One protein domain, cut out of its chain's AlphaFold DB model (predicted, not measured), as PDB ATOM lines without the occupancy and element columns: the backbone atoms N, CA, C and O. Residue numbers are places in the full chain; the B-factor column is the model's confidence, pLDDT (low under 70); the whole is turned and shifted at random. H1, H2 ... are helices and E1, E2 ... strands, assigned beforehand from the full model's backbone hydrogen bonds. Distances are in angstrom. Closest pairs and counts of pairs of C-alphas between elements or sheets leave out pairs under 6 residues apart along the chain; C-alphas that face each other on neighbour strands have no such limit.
ATOM      1  N   GLY A 238     -20.180  42.567   6.306       95.94
ATOM      2  CA  GLY A 238     -19.819  43.793   5.595       95.94
ATOM      3  C   GLY A 238     -18.674  43.585   4.603       95.94
ATOM      4  O   GLY A 238     -18.739  44.105   3.491       95.94
ATOM      5  N   LEU A 239     -17.664  42.796   4.982       96.12
ATOM      6  CA  LEU A 239     -16.564  42.401   4.103       96.12
ATOM      7  C   LEU A 239     -17.073  41.595   2.905       96.12
ATOM      8  O   LEU A 239     -16.781  41.962   1.773       96.12
ATOM      9  N   PHE A 240     -17.894  40.570   3.144       95.19
ATOM     10  CA  PHE A 240     -18.486  39.752   2.087       95.19
ATOM     11  C   PHE A 240     -19.255  40.603   1.074       95.19
ATOM     12  O   PHE A 240     -19.018  40.503  -0.128       95.19
ATOM     13  N   LYS A 241     -20.140  41.483   1.560       93.62
ATOM     14  CA  LYS A 241     -20.909  42.388   0.701       93.62
ATOM     15  C   LYS A 241     -19.998  43.283  -0.137       93.62
ATOM     16  O   LYS A 241     -20.194  43.395  -1.343       93.62
ATOM     17  N   TRP A 242     -19.003  43.896   0.499       94.19
ATOM     18  CA  TRP A 242     -18.047  44.758  -0.190       94.19
ATOM     19  C   TRP A 242     -17.283  43.994  -1.278       94.19
ATOM     20  O   TRP A 242     -17.111  44.510  -2.376       94.19
ATOM     21  N   GLU A 243     -16.882  42.748  -1.031       92.50
ATOM     22  CA  GLU A 243     -16.232  41.914  -2.047       92.50
ATOM     23  C   GLU A 243     -17.139  41.590  -3.239       92.50
ATOM     24  O   GLU A 243     -16.664  41.607  -4.377       92.50
ATOM     25  N   GLN A 244     -18.440  41.368  -3.021       89.12
ATOM     26  CA  GLN A 244     -19.388  41.191  -4.128       89.12
ATOM     27  C   GLN A 244     -19.539  42.469  -4.963       89.12
ATOM     28  O   GLN A 244     -19.505  42.407  -6.191       89.12
ATOM     29  N   GLU A 245     -19.634  43.634  -4.316       89.88
ATOM     30  CA  GLU A 245     -19.715  44.933  -5.004       89.88
ATOM     31  C   GLU A 245     -18.490  45.166  -5.908       89.88
ATOM     32  O   GLU A 245     -18.623  45.589  -7.056       89.88
ATOM     33  N   LEU A 246     -17.296  44.790  -5.441       87.44
ATOM     34  CA  LEU A 246     -16.064  44.903  -6.226       87.44
ATOM     35  C   LEU A 246     -16.040  44.014  -7.466       87.44
ATOM     36  O   LEU A 246     -15.546  44.446  -8.508       87.44
ATOM     37  N   ARG A 247     -16.558  42.785  -7.363       83.12
ATOM     38  CA  ARG A 247     -16.666  41.870  -8.508       83.12
ATOM     39  C   ARG A 247     -17.610  42.439  -9.562       83.12
ATOM     40  O   ARG A 247     -17.276  42.448 -10.743       83.12
ATOM     41  N   VAL A 248     -18.756  42.977  -9.141       83.06
ATOM     42  CA  VAL A 248     -19.726  43.606 -10.050       83.06
ATOM     43  C   VAL A 248     -19.111  44.813 -10.766       83.06
ATOM     44  O   VAL A 248     -19.255  44.943 -11.984       83.06
ATOM     45  N   ASP A 249     -18.382  45.671 -10.051       80.56
ATOM     46  CA  ASP A 249     -17.725  46.841 -10.644       80.56
ATOM     47  C   ASP A 249     -16.625  46.459 -11.651       80.56
ATOM     48  O   ASP A 249     -16.488  47.105 -12.698       80.56
ATOM     49  N   GLN A 250     -15.876  45.381 -11.390       78.69
ATOM     50  CA  GLN A 250     -14.895  44.829 -12.333       78.69
ATOM     51  C   GLN A 250     -15.563  44.306 -13.612       78.69
ATOM     52  O   GLN A 250     -15.131  44.645 -14.714       78.69
ATOM     53  N   THR A 251     -16.663  43.559 -13.494       76.25
ATOM     54  CA  THR A 251     -17.404  43.048 -14.660       76.25
ATOM     55  C   THR A 251     -18.002  44.184 -15.496       76.25
ATOM     56  O   THR A 251     -17.940  44.154 -16.726       76.25
ATOM     57  N   ARG A 252     -18.521  45.241 -14.854       76.12
ATOM     58  CA  ARG A 252     -19.056  46.425 -15.554       76.12
ATOM     59  C   ARG A 252     -17.975  47.206 -16.298       76.12
ATOM     60  O   ARG A 252     -18.200  47.622 -17.431       76.12
ATOM     61  N   THR A 290     -27.817  34.759   4.641       89.50
ATOM     62  CA  THR A 290     -28.897  34.148   5.420       89.50
ATOM     63  C   THR A 290     -28.566  34.130   6.921       89.50
ATOM     64  O   THR A 290     -27.402  34.262   7.306       89.50
ATOM     65  N   PRO A 291     -29.558  33.930   7.810       87.88
ATOM     66  CA  PRO A 291     -29.297  33.781   9.243       87.88
ATOM     67  C   PRO A 291     -28.318  32.647   9.576       87.88
ATOM     68  O   PRO A 291     -27.488  32.806  10.465       87.88
ATOM     69  N   HIS A 292     -28.380  31.531   8.840       88.12
ATOM     70  CA  HIS A 292     -27.459  30.410   9.015       88.12
ATOM     71  C   HIS A 292     -26.022  30.788   8.631       88.12
ATOM     72  O   HIS A 292     -25.101  30.536   9.400       88.12
ATOM     73  N   GLU A 293     -25.824  31.466   7.498       91.19
ATOM     74  CA  GLU A 293     -24.499  31.950   7.069       91.19
ATOM     75  C   GLU A 293     -23.906  32.992   8.033       91.19
ATOM     76  O   GLU A 293     -22.699  33.196   8.069       91.19
ATOM     77  N   GLN A 294     -24.745  33.646   8.840       92.25
ATOM     78  CA  GLN A 294     -24.310  34.570   9.888       92.25
ATOM     79  C   GLN A 294     -24.031  33.887  11.238       92.25
ATOM     80  O   GLN A 294     -23.563  34.562  12.156       92.25
ATOM     81  N   SER A 295     -24.313  32.589  11.393       95.06
ATOM     82  CA  SER A 295     -23.921  31.808  12.578       95.06
ATOM     83  C   SER A 295     -22.402  31.604  12.634       95.06
ATOM     84  O   SER A 295     -21.723  31.791  11.627       95.06
ATOM     85  N   LEU A 296     -21.846  31.193  13.780       95.44
ATOM     86  CA  LEU A 296     -20.412  30.879  13.879       95.44
ATOM     87  C   LEU A 296     -19.979  29.841  12.838       95.44
ATOM     88  O   LEU A 296     -19.018  30.075  12.110       95.44
ATOM     89  N   ALA A 297     -20.726  28.742  12.712       94.75
ATOM     90  CA  ALA A 297     -20.454  27.707  11.716       94.75
ATOM     91  C   ALA A 297     -20.507  28.256  10.281       94.75
ATOM     92  O   ALA A 297     -19.619  27.970   9.483       94.75
ATOM     93  N   GLY A 298     -21.501  29.096   9.976       94.38
ATOM     94  CA  GLY A 298     -21.633  29.732   8.664       94.38
ATOM     95  C   GLY A 298     -20.474  30.675   8.326       94.38
ATOM     96  O   GLY A 298     -19.996  30.677   7.197       94.38
ATOM     97  N   LEU A 299     -19.975  31.439   9.301       96.56
ATOM     98  CA  LEU A 299     -18.837  32.340   9.092       96.56
ATOM     99  C   LEU A 299     -17.510  31.582   8.944       96.56
ATOM    100  O   LEU A 299     -16.661  32.002   8.160       96.56
ATOM    101  N   LEU A 300     -17.332  30.475   9.674       96.06
ATOM    102  CA  LEU A 300     -16.171  29.590   9.526       96.06
ATOM    103  C   LEU A 300     -16.123  28.968   8.121       96.06
ATOM    104  O   LEU A 300     -15.057  28.932   7.505       96.06
ATOM    105  N   ASP A 301     -17.282  28.538   7.613       93.12
ATOM    106  CA  ASP A 301     -17.454  28.023   6.250       93.12
ATOM    107  C   ASP A 301     -17.186  29.109   5.196       93.12
ATOM    108  O   ASP A 301     -16.387  28.913   4.286       93.12
ATOM    109  N   LEU A 302     -17.737  30.314   5.386       92.94
ATOM    110  CA  LEU A 302     -17.528  31.460   4.492       92.94
ATOM    111  C   LEU A 302     -16.049  31.887   4.385       92.94
ATOM    112  O   LEU A 302     -15.607  32.399   3.351       92.94
ATOM    113  N   LEU A 303     -15.285  31.695   5.465       94.06
ATOM    114  CA  LEU A 303     -13.837  31.904   5.512       94.06
ATOM    115  C   LEU A 303     -13.029  30.652   5.137       94.06
ATOM    116  O   LEU A 303     -11.804  30.732   5.079       94.06
ATOM    117  N   ASN A 304     -13.673  29.523   4.853       93.06
ATOM    118  CA  ASN A 304     -13.041  28.263   4.470       93.06
ATOM    119  C   ASN A 304     -11.909  27.825   5.426       93.06
ATOM    120  O   ASN A 304     -10.847  27.378   4.997       93.06
ATOM    121  N   ILE A 305     -12.118  27.993   6.737       93.75
ATOM    122  CA  ILE A 305     -11.135  27.643   7.785       93.75
ATOM    123  C   ILE A 305     -11.505  26.375   8.561       93.75
ATOM    124  O   ILE A 305     -10.985  26.131   9.652       93.75
ATOM    125  N   GLY A 306     -12.387  25.556   7.987       91.56
ATOM    126  CA  GLY A 306     -12.861  24.296   8.553       91.56
ATOM    127  C   GLY A 306     -14.060  24.457   9.496       91.56
ATOM    128  O   GLY A 306     -14.451  25.575   9.827       91.56
ATOM    129  N   PRO A 307     -14.648  23.341   9.961       95.06
ATOM    130  CA  PRO A 307     -15.892  23.358  10.721       95.06
ATOM    131  C   PRO A 307     -15.723  23.971  12.115       95.06
ATOM    132  O   PRO A 307     -14.605  24.202  12.598       95.06
ATOM    133  N   PHE A 308     -16.856  24.196  12.781       96.81
ATOM    134  CA  PHE A 308     -16.905  24.499  14.209       96.81
ATOM    135  C   PHE A 308     -16.174  23.415  15.017       96.81
ATOM    136  O   PHE A 308     -16.345  22.224  14.756       96.81
ATOM    137  N   GLN A 309     -15.357  23.826  15.987       97.75
ATOM    138  CA  GLN A 309     -14.600  22.923  16.859       97.75
ATOM    139  C   GLN A 309     -15.137  22.962  18.290       97.75
ATOM    140  O   GLN A 309     -15.341  24.043  18.830       97.75
ATOM    141  N   GLY A 310     -15.297  21.795  18.916       97.56
ATOM    142  CA  GLY A 310     -15.808  21.684  20.282       97.56
ATOM    143  C   GLY A 310     -17.332  21.583  20.336       97.56
ATOM    144  O   GLY A 310     -17.971  21.109  19.391       97.56
ATOM    145  N   ARG A 311     -17.918  22.007  21.453       97.31
ATOM    146  CA  ARG A 311     -19.360  21.939  21.702       97.31
ATOM    147  C   ARG A 311     -20.009  23.308  21.474       97.31
ATOM    148  O   ARG A 311     -19.635  24.271  22.125       97.31
ATOM    149  N   GLN A 312     -21.003  23.386  20.588       94.44
ATOM    150  CA  GLN A 312     -21.783  24.621  20.408       94.44
ATOM    151  C   GLN A 312     -22.495  25.001  21.707       94.44
ATOM    152  O   GLN A 312     -22.969  24.105  22.411       94.44
ATOM    153  N   HIS A 313     -22.601  26.302  21.990       95.12
ATOM    154  CA  HIS A 313     -23.151  26.846  23.237       95.12
ATOM    155  C   HIS A 313     -22.329  26.482  24.482       95.12
ATOM    156  O   HIS A 313     -22.835  26.510  25.598       95.12
ATOM    157  N   CYS A 314     -21.078  26.053  24.315       98.19
ATOM    158  CA  CYS A 314     -20.100  26.129  25.391       98.19
ATOM    159  C   CYS A 314     -19.319  27.416  25.166       98.19
ATOM    160  O   CYS A 314     -18.613  27.523  24.159       98.19
ATOM    161  N   GLY A 315     -19.402  28.359  26.107       97.44
ATOM    162  CA  GLY A 315     -18.898  29.712  25.880       97.44
ATOM    163  C   GLY A 315     -17.420  29.708  25.497       97.44
ATOM    164  O   GLY A 315     -16.990  30.444  24.607       97.44
ATOM    165  N   MET A 316     -16.612  28.856  26.135       98.44
ATOM    166  CA  MET A 316     -15.185  28.756  25.826       98.44
ATOM    167  C   MET A 316     -14.897  28.199  24.423       98.44
ATOM    168  O   MET A 316     -13.982  28.678  23.746       98.44
ATOM    169  N   ASP A 317     -15.657  27.206  23.963       98.62
ATOM    170  CA  ASP A 317     -15.493  26.650  22.617       98.62
ATOM    171  C   ASP A 317     -16.002  27.630  21.554       98.62
ATOM    172  O   ASP A 317     -15.315  27.857  20.553       98.62
ATOM    173  N   ASP A 318     -17.129  28.301  21.791       98.62
ATOM    174  CA  ASP A 318     -17.625  29.368  20.920       98.62
ATOM    175  C   ASP A 318     -16.607  30.521  20.828       98.62
ATOM    176  O   ASP A 318     -16.203  30.911  19.726       98.62
ATOM    177  N   THR A 319     -16.046  30.956  21.963       98.81
ATOM    178  CA  THR A 319     -14.973  31.967  22.026       98.81
ATOM    179  C   THR A 319     -13.747  31.554  21.206       98.81
ATOM    180  O   THR A 319     -13.209  32.363  20.447       98.81
ATOM    181  N   ARG A 320     -13.303  30.293  21.289       98.81
ATOM    182  CA  ARG A 320     -12.183  29.779  20.472       98.81
ATOM    183  C   ARG A 320     -12.499  29.786  18.977       98.81
ATOM    184  O   ARG A 320     -11.615  30.058  18.165       98.81
ATOM    185  N   ASN A 321     -13.743  29.518  18.591       98.75
ATOM    186  CA  ASN A 321     -14.152  29.626  17.193       98.75
ATOM    187  C   ASN A 321     -14.217  31.088  16.731       98.75
ATOM    188  O   ASN A 321     -13.784  31.377  15.617       98.75
ATOM    189  N   ILE A 322     -14.644  32.027  17.582       98.81
ATOM    190  CA  ILE A 322     -14.538  33.463  17.285       98.81
ATOM    191  C   ILE A 322     -13.072  33.869  17.109       98.81
ATOM    192  O   ILE A 322     -12.748  34.562  16.149       98.81
ATOM    193  N   VAL A 323     -12.167  33.395  17.970       98.88
ATOM    194  CA  VAL A 323     -10.719  33.625  17.826       98.88
ATOM    195  C   VAL A 323     -10.222  33.170  16.454       98.88
ATOM    196  O   VAL A 323      -9.525  33.931  15.786       98.88
ATOM    197  N   ARG A 324     -10.628  31.980  15.987       98.69
ATOM    198  CA  ARG A 324     -10.281  31.483  14.642       98.69
ATOM    199  C   ARG A 324     -10.755  32.431  13.538       98.69
ATOM    200  O   ARG A 324      -9.988  32.698  12.616       98.69
ATOM    201  N   LEU A 325     -11.972  32.977  13.647       98.69
ATOM    202  CA  LEU A 325     -12.468  33.993  12.710       98.69
ATOM    203  C   LEU A 325     -11.564  35.235  12.723       98.69
ATOM    204  O   LEU A 325     -11.116  35.676  11.669       98.69
ATOM    205  N   VAL A 326     -11.274  35.784  13.906       98.62
ATOM    206  CA  VAL A 326     -10.488  37.020  14.073       98.62
ATOM    207  C   VAL A 326      -9.070  36.865  13.521       98.62
ATOM    208  O   VAL A 326      -8.621  37.713  12.748       98.62
ATOM    209  N   VAL A 327      -8.388  35.774  13.882       98.31
ATOM    210  CA  VAL A 327      -7.032  35.457  13.408       98.31
ATOM    211  C   VAL A 327      -7.015  35.332  11.886       98.31
ATOM    212  O   VAL A 327      -6.149  35.919  11.235       98.31
ATOM    213  N   GLU A 328      -7.994  34.641  11.297       97.94
ATOM    214  CA  GLU A 328      -8.065  34.490   9.845       97.94
ATOM    215  C   GLU A 328      -8.314  35.823   9.133       97.94
ATOM    216  O   GLU A 328      -7.664  36.108   8.125       97.94
ATOM    217  N   VAL A 329      -9.212  36.679   9.638       97.50
ATOM    218  CA  VAL A 329      -9.442  37.976   8.981       97.50
ATOM    219  C   VAL A 329      -8.200  38.863   9.077       97.50
ATOM    220  O   VAL A 329      -7.825  39.488   8.084       97.50
ATOM    221  N   ALA A 330      -7.520  38.884  10.226       97.06
ATOM    222  CA  ALA A 330      -6.262  39.612  10.383       97.06
ATOM    223  C   ALA A 330      -5.187  39.102   9.407       97.06
ATOM    224  O   ALA A 330      -4.537  39.901   8.728       97.06
ATOM    225  N   ARG A 331      -5.068  37.778   9.246       96.00
ATOM    226  CA  ARG A 331      -4.176  37.150   8.261       96.00
ATOM    227  C   ARG A 331      -4.521  37.564   6.827       96.00
ATOM    228  O   ARG A 331      -3.623  37.893   6.058       96.00
ATOM    229  N   ARG A 332      -5.806  37.597   6.455       96.19
ATOM    230  CA  ARG A 332      -6.246  38.044   5.118       96.19
ATOM    231  C   ARG A 332      -5.974  39.527   4.871       96.19
ATOM    232  O   ARG A 332      -5.630  39.889   3.749       96.19
ATOM    233  N   ILE A 333      -6.099  40.376   5.894       95.88
ATOM    234  CA  ILE A 333      -5.706  41.790   5.805       95.88
ATOM    235  C   ILE A 333      -4.198  41.897   5.556       95.88
ATOM    236  O   ILE A 333      -3.793  42.591   4.628       95.88
ATOM    237  N   SER A 334      -3.386  41.160   6.323       94.25
ATOM    238  CA  SER A 334      -1.928  41.090   6.147       94.25
ATOM    239  C   SER A 334      -1.540  40.650   4.727       94.25
ATOM    240  O   SER A 334      -0.752  41.321   4.060       94.25
ATOM    241  N   LEU A 335      -2.181  39.606   4.190       94.50
ATOM    242  CA  LEU A 335      -1.965  39.178   2.802       94.50
ATOM    243  C   LEU A 335      -2.324  40.259   1.775       94.50
ATOM    244  O   LEU A 335      -1.605  40.424   0.788       94.50
ATOM    245  N   ALA A 336      -3.400  41.022   1.998       94.62
ATOM    246  CA  ALA A 336      -3.794  42.086   1.078       94.62
ATOM    247  C   ALA A 336      -2.725  43.188   1.002       94.62
ATOM    248  O   ALA A 336      -2.465  43.702  -0.085       94.62
ATOM    249  N   VAL A 337      -2.051  43.497   2.118       92.69
ATOM    250  CA  VAL A 337      -0.883  44.402   2.141       92.69
ATOM    251  C   VAL A 337       0.250  43.851   1.273       92.69
ATOM    252  O   VAL A 337       0.885  44.607   0.545       92.69
ATOM    253  N   GLN A 338       0.455  42.533   1.297       92.00
ATOM    254  CA  GLN A 338       1.461  41.818   0.503       92.00
ATOM    255  C   GLN A 338       1.038  41.593  -0.963       92.00
ATOM    256  O   GLN A 338       1.719  40.888  -1.705       92.00
ATOM    257  N   GLY A 339      -0.081  42.181  -1.401       93.00
ATOM    258  CA  GLY A 339      -0.550  42.108  -2.785       93.00
ATOM    259  C   GLY A 339      -1.452  40.913  -3.095       93.00
ATOM    260  O   GLY A 339      -1.787  40.695  -4.253       93.00
ATOM    261  N   THR A 340      -1.893  40.145  -2.096       93.81
ATOM    262  CA  THR A 340      -2.777  38.987  -2.300       93.81
ATOM    263  C   THR A 340      -4.066  39.126  -1.493       93.81
ATOM    264  O   THR A 340      -4.043  39.112  -0.269       93.81
ATOM    265  N   GLN A 341      -5.227  39.192  -2.146       93.75
ATOM    266  CA  GLN A 341      -6.523  39.169  -1.458       93.75
ATOM    267  C   GLN A 341      -7.207  37.812  -1.632       93.75
ATOM    268  O   GLN A 341      -7.511  37.395  -2.749       93.75
ATOM    269  N   VAL A 342      -7.483  37.143  -0.511       93.00
ATOM    270  CA  VAL A 342      -8.254  35.894  -0.464       93.00
ATOM    271  C   VAL A 342      -9.718  36.231  -0.208       93.00
ATOM    272  O   VAL A 342     -10.065  36.711   0.874       93.00
ATOM    273  N   LEU A 343     -10.565  35.986  -1.204       91.25
ATOM    274  CA  LEU A 343     -11.977  36.357  -1.167       91.25
ATOM    275  C   LEU A 343     -12.795  35.390  -0.309       91.25
ATOM    276  O   LEU A 343     -12.436  34.226  -0.113       91.25
ATOM    277  N   LEU A 344     -13.905  35.883   0.223       91.88
ATOM    278  CA  LEU A 344     -14.916  35.070   0.884       91.88
ATOM    279  C   LEU A 344     -15.754  34.355  -0.186       91.88
ATOM    280  O   LEU A 344     -16.077  34.917  -1.240       91.88
ATOM    281  N   SER A 345     -16.120  33.107   0.085       84.81
ATOM    282  CA  SER A 345     -16.876  32.263  -0.845       84.81
ATOM    283  C   SER A 345     -17.897  31.434  -0.094       84.81
ATOM    284  O   SER A 345     -17.593  30.886   0.960       84.81
ATOM    285  N   LYS A 346     -19.102  31.320  -0.652       77.06
ATOM    286  CA  LYS A 346     -20.083  30.347  -0.176       77.06
ATOM    287  C   LYS A 346     -19.646  28.977  -0.685       77.06
ATOM    288  O   LYS A 346     -19.371  28.849  -1.871       77.06
ATOM    289  N   SER A 347     -19.638  27.962   0.165       63.56
ATOM    290  CA  SER A 347     -19.261  26.592  -0.218       63.56
ATOM    291  C   SER A 347     -20.284  25.895  -1.139       63.56
ATOM    292  O   SER A 347     -20.111  24.733  -1.492       63.56
ATOM    293  N   TYR A 348     -21.357  26.591  -1.539       51.44
ATOM    294  CA  TYR A 348     -22.457  26.076  -2.356       51.44
ATOM    295  C   TYR A 348     -22.409  26.616  -3.793       51.44
ATOM    296  O   TYR A 348     -23.197  27.487  -4.151       51.44
ATOM    297  N   GLU A 349     -21.546  26.060  -4.639       46.62
ATOM    298  CA  GLU A 349     -21.794  26.021  -6.087       46.62
ATOM    299  C   GLU A 349     -21.568  24.587  -6.577       46.62
ATOM    300  O   GLU A 349     -20.450  24.163  -6.846       46.62
ATOM    301  N   SER A 350     -22.653  23.806  -6.645       40.56
ATOM    302  CA  SER A 350     -22.666  22.506  -7.314       40.56
ATOM    303  C   SER A 350     -23.342  22.663  -8.672       40.56
ATOM    304  O   SER A 350     -24.556  22.874  -8.725       40.56
ATOM    305  N   VAL A 351     -22.590  22.513  -9.760       47.31
ATOM    306  CA  VAL A 351     -23.190  22.135 -11.052       47.31
ATOM    307  C   VAL A 351     -23.051  20.623 -11.278       47.31
ATOM    308  O   VAL A 351     -23.978  20.024 -11.806       47.31
ATOM    309  N   ASP A 352     -22.021  19.969 -10.715       49.03
ATOM    310  CA  ASP A 352     -21.707  18.556 -11.020       49.03
ATOM    311  C   ASP A 352     -21.423  17.659  -9.793       49.03
ATOM    312  O   ASP A 352     -20.781  16.615  -9.894       49.03
ATOM    313  N   GLY A 353     -21.890  18.037  -8.598       45.69
ATOM    314  CA  GLY A 353     -21.770  17.194  -7.394       45.69
ATOM    315  C   GLY A 353     -20.352  17.053  -6.818       45.69
ATOM    316  O   GLY A 353     -20.161  16.307  -5.858       45.69
ATOM    317  N   GLN A 354     -19.370  17.787  -7.346       44.69
ATOM    318  CA  GLN A 354     -18.050  17.941  -6.735       44.69
ATOM    319  C   GLN A 354     -18.014  19.230  -5.905       44.69
ATOM    320  O   GLN A 354     -18.240  20.321  -6.420       44.69
ATOM    321  N   MET A 355     -17.767  19.097  -4.599       45.62
ATOM    322  CA  MET A 355     -17.486  20.234  -3.722       45.62
ATOM    323  C   MET A 355     -16.058  20.719  -3.985       45.62
ATOM    324  O   MET A 355     -15.110  20.121  -3.480       45.62
ATOM    325  N   GLU A 356     -15.890  21.809  -4.732       46.22
ATOM    326  CA  GLU A 356     -14.603  22.505  -4.822       46.22
ATOM    327  C   GLU A 356     -14.623  23.769  -3.958       46.22
ATOM    328  O   GLU A 356     -15.048  24.846  -4.368       46.22
ATOM    329  N   ALA A 357     -14.137  23.646  -2.722       48.28
ATOM    330  CA  ALA A 357     -13.930  24.778  -1.823       48.28
ATOM    331  C   ALA A 357     -12.564  25.430  -2.092       48.28
ATOM    332  O   ALA A 357     -11.641  25.338  -1.283       48.28
ATOM    333  N   SER A 358     -12.406  26.080  -3.246       54.78
ATOM    334  CA  SER A 358     -11.229  26.911  -3.527       54.78
ATOM    335  C   SER A 358     -11.603  28.381  -3.328       54.78
ATOM    336  O   SER A 358     -12.363  28.958  -4.109       54.78
ATOM    337  N   ALA A 359     -11.085  28.999  -2.262       66.00
ATOM    338  CA  ALA A 359     -11.253  30.433  -2.048       66.00
ATOM    339  C   ALA A 359     -10.553  31.185  -3.188       66.00
ATOM    340  O   ALA A 359      -9.339  31.075  -3.356       66.00
ATOM    341  N   ALA A 360     -11.316  31.949  -3.972       80.81
ATOM    342  CA  ALA A 360     -10.761  32.714  -5.081       80.81
ATOM    343  C   ALA A 360      -9.697  33.705  -4.578       80.81
ATOM    344  O   ALA A 360      -9.943  34.492  -3.657       80.81
ATOM    345  N   VAL A 361      -8.522  33.678  -5.206       86.12
ATOM    346  CA  VAL A 361      -7.389  34.550  -4.875       86.12
ATOM    347  C   VAL A 361      -7.234  35.613  -5.953       86.12
ATOM    348  O   VAL A 361      -7.196  35.308  -7.143       86.12
ATOM    349  N   MET A 362      -7.118  36.869  -5.535       86.06
ATOM    350  CA  MET A 362      -6.885  38.012  -6.412       86.06
ATOM    351  C   MET A 362      -5.510  38.616  -6.128       86.06
ATOM    352  O   MET A 362      -5.193  38.938  -4.984       86.06
ATOM    353  N   GLN A 363      -4.718  38.800  -7.182       91.06
ATOM    354  CA  GLN A 363      -3.443  39.513  -7.120       91.06
ATOM    355  C   GLN A 363      -3.669  41.018  -7.276       91.06
ATOM    356  O   GLN A 363      -4.499  41.457  -8.073       91.06
ATOM    357  N   LEU A 364      -2.941  41.806  -6.495       88.50
ATOM    358  CA  LEU A 364      -3.082  43.250  -6.377       88.50
ATOM    359  C   LEU A 364      -1.717  43.913  -6.556       88.50
ATOM    360  O   LEU A 364      -0.712  43.440  -6.033       88.50
ATOM    361  N   ASP A 365      -1.688  45.057  -7.236       88.31
ATOM    362  CA  ASP A 365      -0.522  45.933  -7.168       88.31
ATOM    363  C   ASP A 365      -0.356  46.494  -5.745       88.31
ATOM    364  O   ASP A 365      -1.335  46.639  -5.006       88.31
ATOM    365  N   ALA A 366       0.872  46.855  -5.368       80.94
ATOM    366  CA  ALA A 366       1.200  47.284  -4.007       80.94
ATOM    367  C   ALA A 366       0.329  48.455  -3.505       80.94
ATOM    368  O   ALA A 366      -0.097  48.475  -2.346       80.94
ATOM    369  N   ARG A 367      -0.000  49.419  -4.381       85.88
ATOM    370  CA  ARG A 367      -0.834  50.572  -4.009       85.88
ATOM    371  C   ARG A 367      -2.270  50.136  -3.731       85.88
ATOM    372  O   ARG A 367      -2.861  50.580  -2.748       85.88
ATOM    373  N   THR A 368      -2.831  49.278  -4.578       90.00
ATOM    374  CA  THR A 368      -4.170  48.721  -4.365       90.00
ATOM    375  C   THR A 368      -4.202  47.825  -3.127       90.00
ATOM    376  O   THR A 368      -5.134  47.953  -2.337       90.00
ATOM    377  N   GLY A 369      -3.177  46.998  -2.901       91.81
ATOM    378  CA  GLY A 369      -3.049  46.122  -1.732       91.81
ATOM    379  C   GLY A 369      -3.231  46.857  -0.405       91.81
ATOM    380  O   GLY A 369      -4.125  46.533   0.380       91.81
ATOM    381  N   LEU A 370      -2.484  47.947  -0.205       91.81
ATOM    382  CA  LEU A 370      -2.598  48.772   1.001       91.81
ATOM    383  C   LEU A 370      -3.989  49.414   1.164       91.81
ATOM    384  O   LEU A 370      -4.520  49.504   2.275       91.81
ATOM    385  N   VAL A 371      -4.607  49.861   0.066       93.31
ATOM    386  CA  VAL A 371      -5.966  50.435   0.089       93.31
ATOM    387  C   VAL A 371      -7.005  49.372   0.456       93.31
ATOM    388  O   VAL A 371      -7.906  49.652   1.251       93.31
ATOM    389  N   ARG A 372      -6.870  48.151  -0.078       93.75
ATOM    390  CA  ARG A 372      -7.731  47.007   0.255       93.75
ATOM    391  C   ARG A 372      -7.608  46.648   1.726       93.75
ATOM    392  O   ARG A 372      -8.629  46.617   2.406       93.75
ATOM    393  N   ALA A 373      -6.385  46.478   2.219       95.12
ATOM    394  CA  ALA A 373      -6.110  46.124   3.607       95.12
ATOM    395  C   ALA A 373      -6.754  47.110   4.594       95.12
ATOM    396  O   ALA A 373      -7.499  46.702   5.484       95.12
ATOM    397  N   ARG A 374      -6.582  48.422   4.375       95.19
ATOM    398  CA  ARG A 374      -7.205  49.467   5.209       95.19
ATOM    399  C   ARG A 374      -8.732  49.413   5.190       95.19
ATOM    400  O   ARG A 374      -9.377  49.668   6.207       95.19
ATOM    401  N   GLN A 375      -9.329  49.107   4.040       96.25
ATOM    402  CA  GLN A 375     -10.780  48.983   3.929       96.25
ATOM    403  C   GLN A 375     -11.296  47.709   4.615       96.25
ATOM    404  O   GLN A 375     -12.321  47.769   5.292       96.25
ATOM    405  N   MET A 376     -10.581  46.589   4.496       97.06
ATOM    406  CA  MET A 376     -10.894  45.338   5.193       97.06
ATOM    407  C   MET A 376     -10.803  45.511   6.718       97.06
ATOM    408  O   MET A 376     -11.760  45.203   7.427       97.06
ATOM    409  N   GLU A 377      -9.711  46.095   7.220       96.56
ATOM    410  CA  GLU A 377      -9.523  46.424   8.640       96.56
ATOM    411  C   GLU A 377     -10.677  47.289   9.162       96.56
ATOM    412  O   GLU A 377     -11.295  46.971  10.176       96.56
ATOM    413  N   LYS A 378     -11.040  48.343   8.422       96.19
ATOM    414  CA  LYS A 378     -12.149  49.233   8.780       96.19
ATOM    415  C   LYS A 378     -13.493  48.514   8.900       96.19
ATOM    416  O   LYS A 378     -14.332  48.940   9.693       96.19
ATOM    417  N   LEU A 379     -13.726  47.484   8.091       96.56
ATOM    418  CA  LEU A 379     -14.968  46.718   8.124       96.56
ATOM    419  C   LEU A 379     -14.990  45.728   9.293       96.56
ATOM    420  O   LEU A 379     -16.033  45.600   9.938       96.56
ATOM    421  N   VAL A 380     -13.869  45.051   9.569       96.69
ATOM    422  CA  VAL A 380     -13.875  43.849  10.421       96.69
ATOM    423  C   VAL A 380     -13.139  43.994  11.751       96.69
ATOM    424  O   VAL A 380     -13.585  43.404  12.727       96.69
ATOM    425  N   LEU A 381     -12.069  44.788  11.828       96.44
ATOM    426  CA  LEU A 381     -11.225  44.922  13.028       96.44
ATOM    427  C   LEU A 381     -11.312  46.308  13.684       96.44
ATOM    428  O   LEU A 381     -10.497  46.652  14.537       96.44
ATOM    429  N   ARG A 382     -12.322  47.107  13.320       96.00
ATOM    430  CA  ARG A 382     -12.624  48.382  13.983       96.00
ATOM    431  C   ARG A 382     -13.965  48.345  14.710       96.00
ATOM    432  O   ARG A 382     -14.911  47.734  14.202       96.00
TER     433      ARG A 382
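This is residues 238 to 252 and 290 to 382 of the 418 residues of the protein "SAP domain-containing protein" of Sporisorium reilianum f. sp. reilianum (UniProt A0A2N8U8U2). One long helix, H3, is the spine of this model, with the short helix H2 packed on it through residues 318 to 325 and H4 folded back along its residues 329 to 337. A tiny hairpin of strands E1 and E2 sits by that last part of H3 and by H4, its two strands joined by a long loop, residues 343 to 360, while H1 meets the last part of H4 with its first residues and sticks out with residues 245 to 252. The printed part has 108 residues with four named helices and two named strands, in the order H1, H2, H3, E1, E2, H4; the sheet E1 - E2 is antiparallel and the class is mostly helix. The whole is compact, with a radius of gyration of the C-alphas of 14.9 A and spans of 43 by 38 by 21 A.

H1 is residues 238 to 252, 21.3 A long, beginning at C-alpha 238 (-19.819, 43.793, 5.595). After the cut, H2 is residues 296 to 302, 9.8 A. H3 is residues 315 to 337, 33.2 A, from C-alpha 315 at (-18.898, 29.712, 25.880). E1 is residues 340 to 342, 6.6 A, and E2 is residues 361 to 363, 6.7 A. H4 is residues 366 to 380, 21.1 A, ending at C-alpha 380 (-13.875, 43.849, 10.421).

H1 touches H4 with residues 238 to 239 alone, the closest C-alphas being those of Leu 239 and Leu 379, 6.1 A apart, at a steep tilt of 39 degrees, opposite ways. H2 touches H3 at a shallow tilt of 26 degrees, the same way; their closest C-alphas, of Leu 300 and Leu 325, are 6.6 A apart. H3 touches H4 at a shallow tilt of 22 degrees, opposite ways, with the closest C-alphas, of Val 337 and Gly 369, 4.8 A apart. E1 and E2 form a hairpin, antiparallel at 159 degrees; N 341 and O 362 are 2.8 A apart and N 362 and O 341 2.9 A, both within hydrogen-bond range. The closest C-alphas of H3 and E1, of Leu 335 and Gln 341, are 6.2 A apart. H1 and H3 are apart, and so are H2 and H4. In H1, H2, H3 and H4 every O i to N i+4 pair is within hydrogen-bond range.

The two C-alphas farthest apart, of Arg 252 and Cys 314, are 45.7 A apart. Residues 253 to 289 are not printed, and the gap from C-alpha 252 to C-alpha 290 is 26.2 A. The links from H2 to H3 and from E1 to E2 are long, with 12 and 18 residues. The mean pLDDT of the printed part is 87.7, and residues 347 to 359 are under 70.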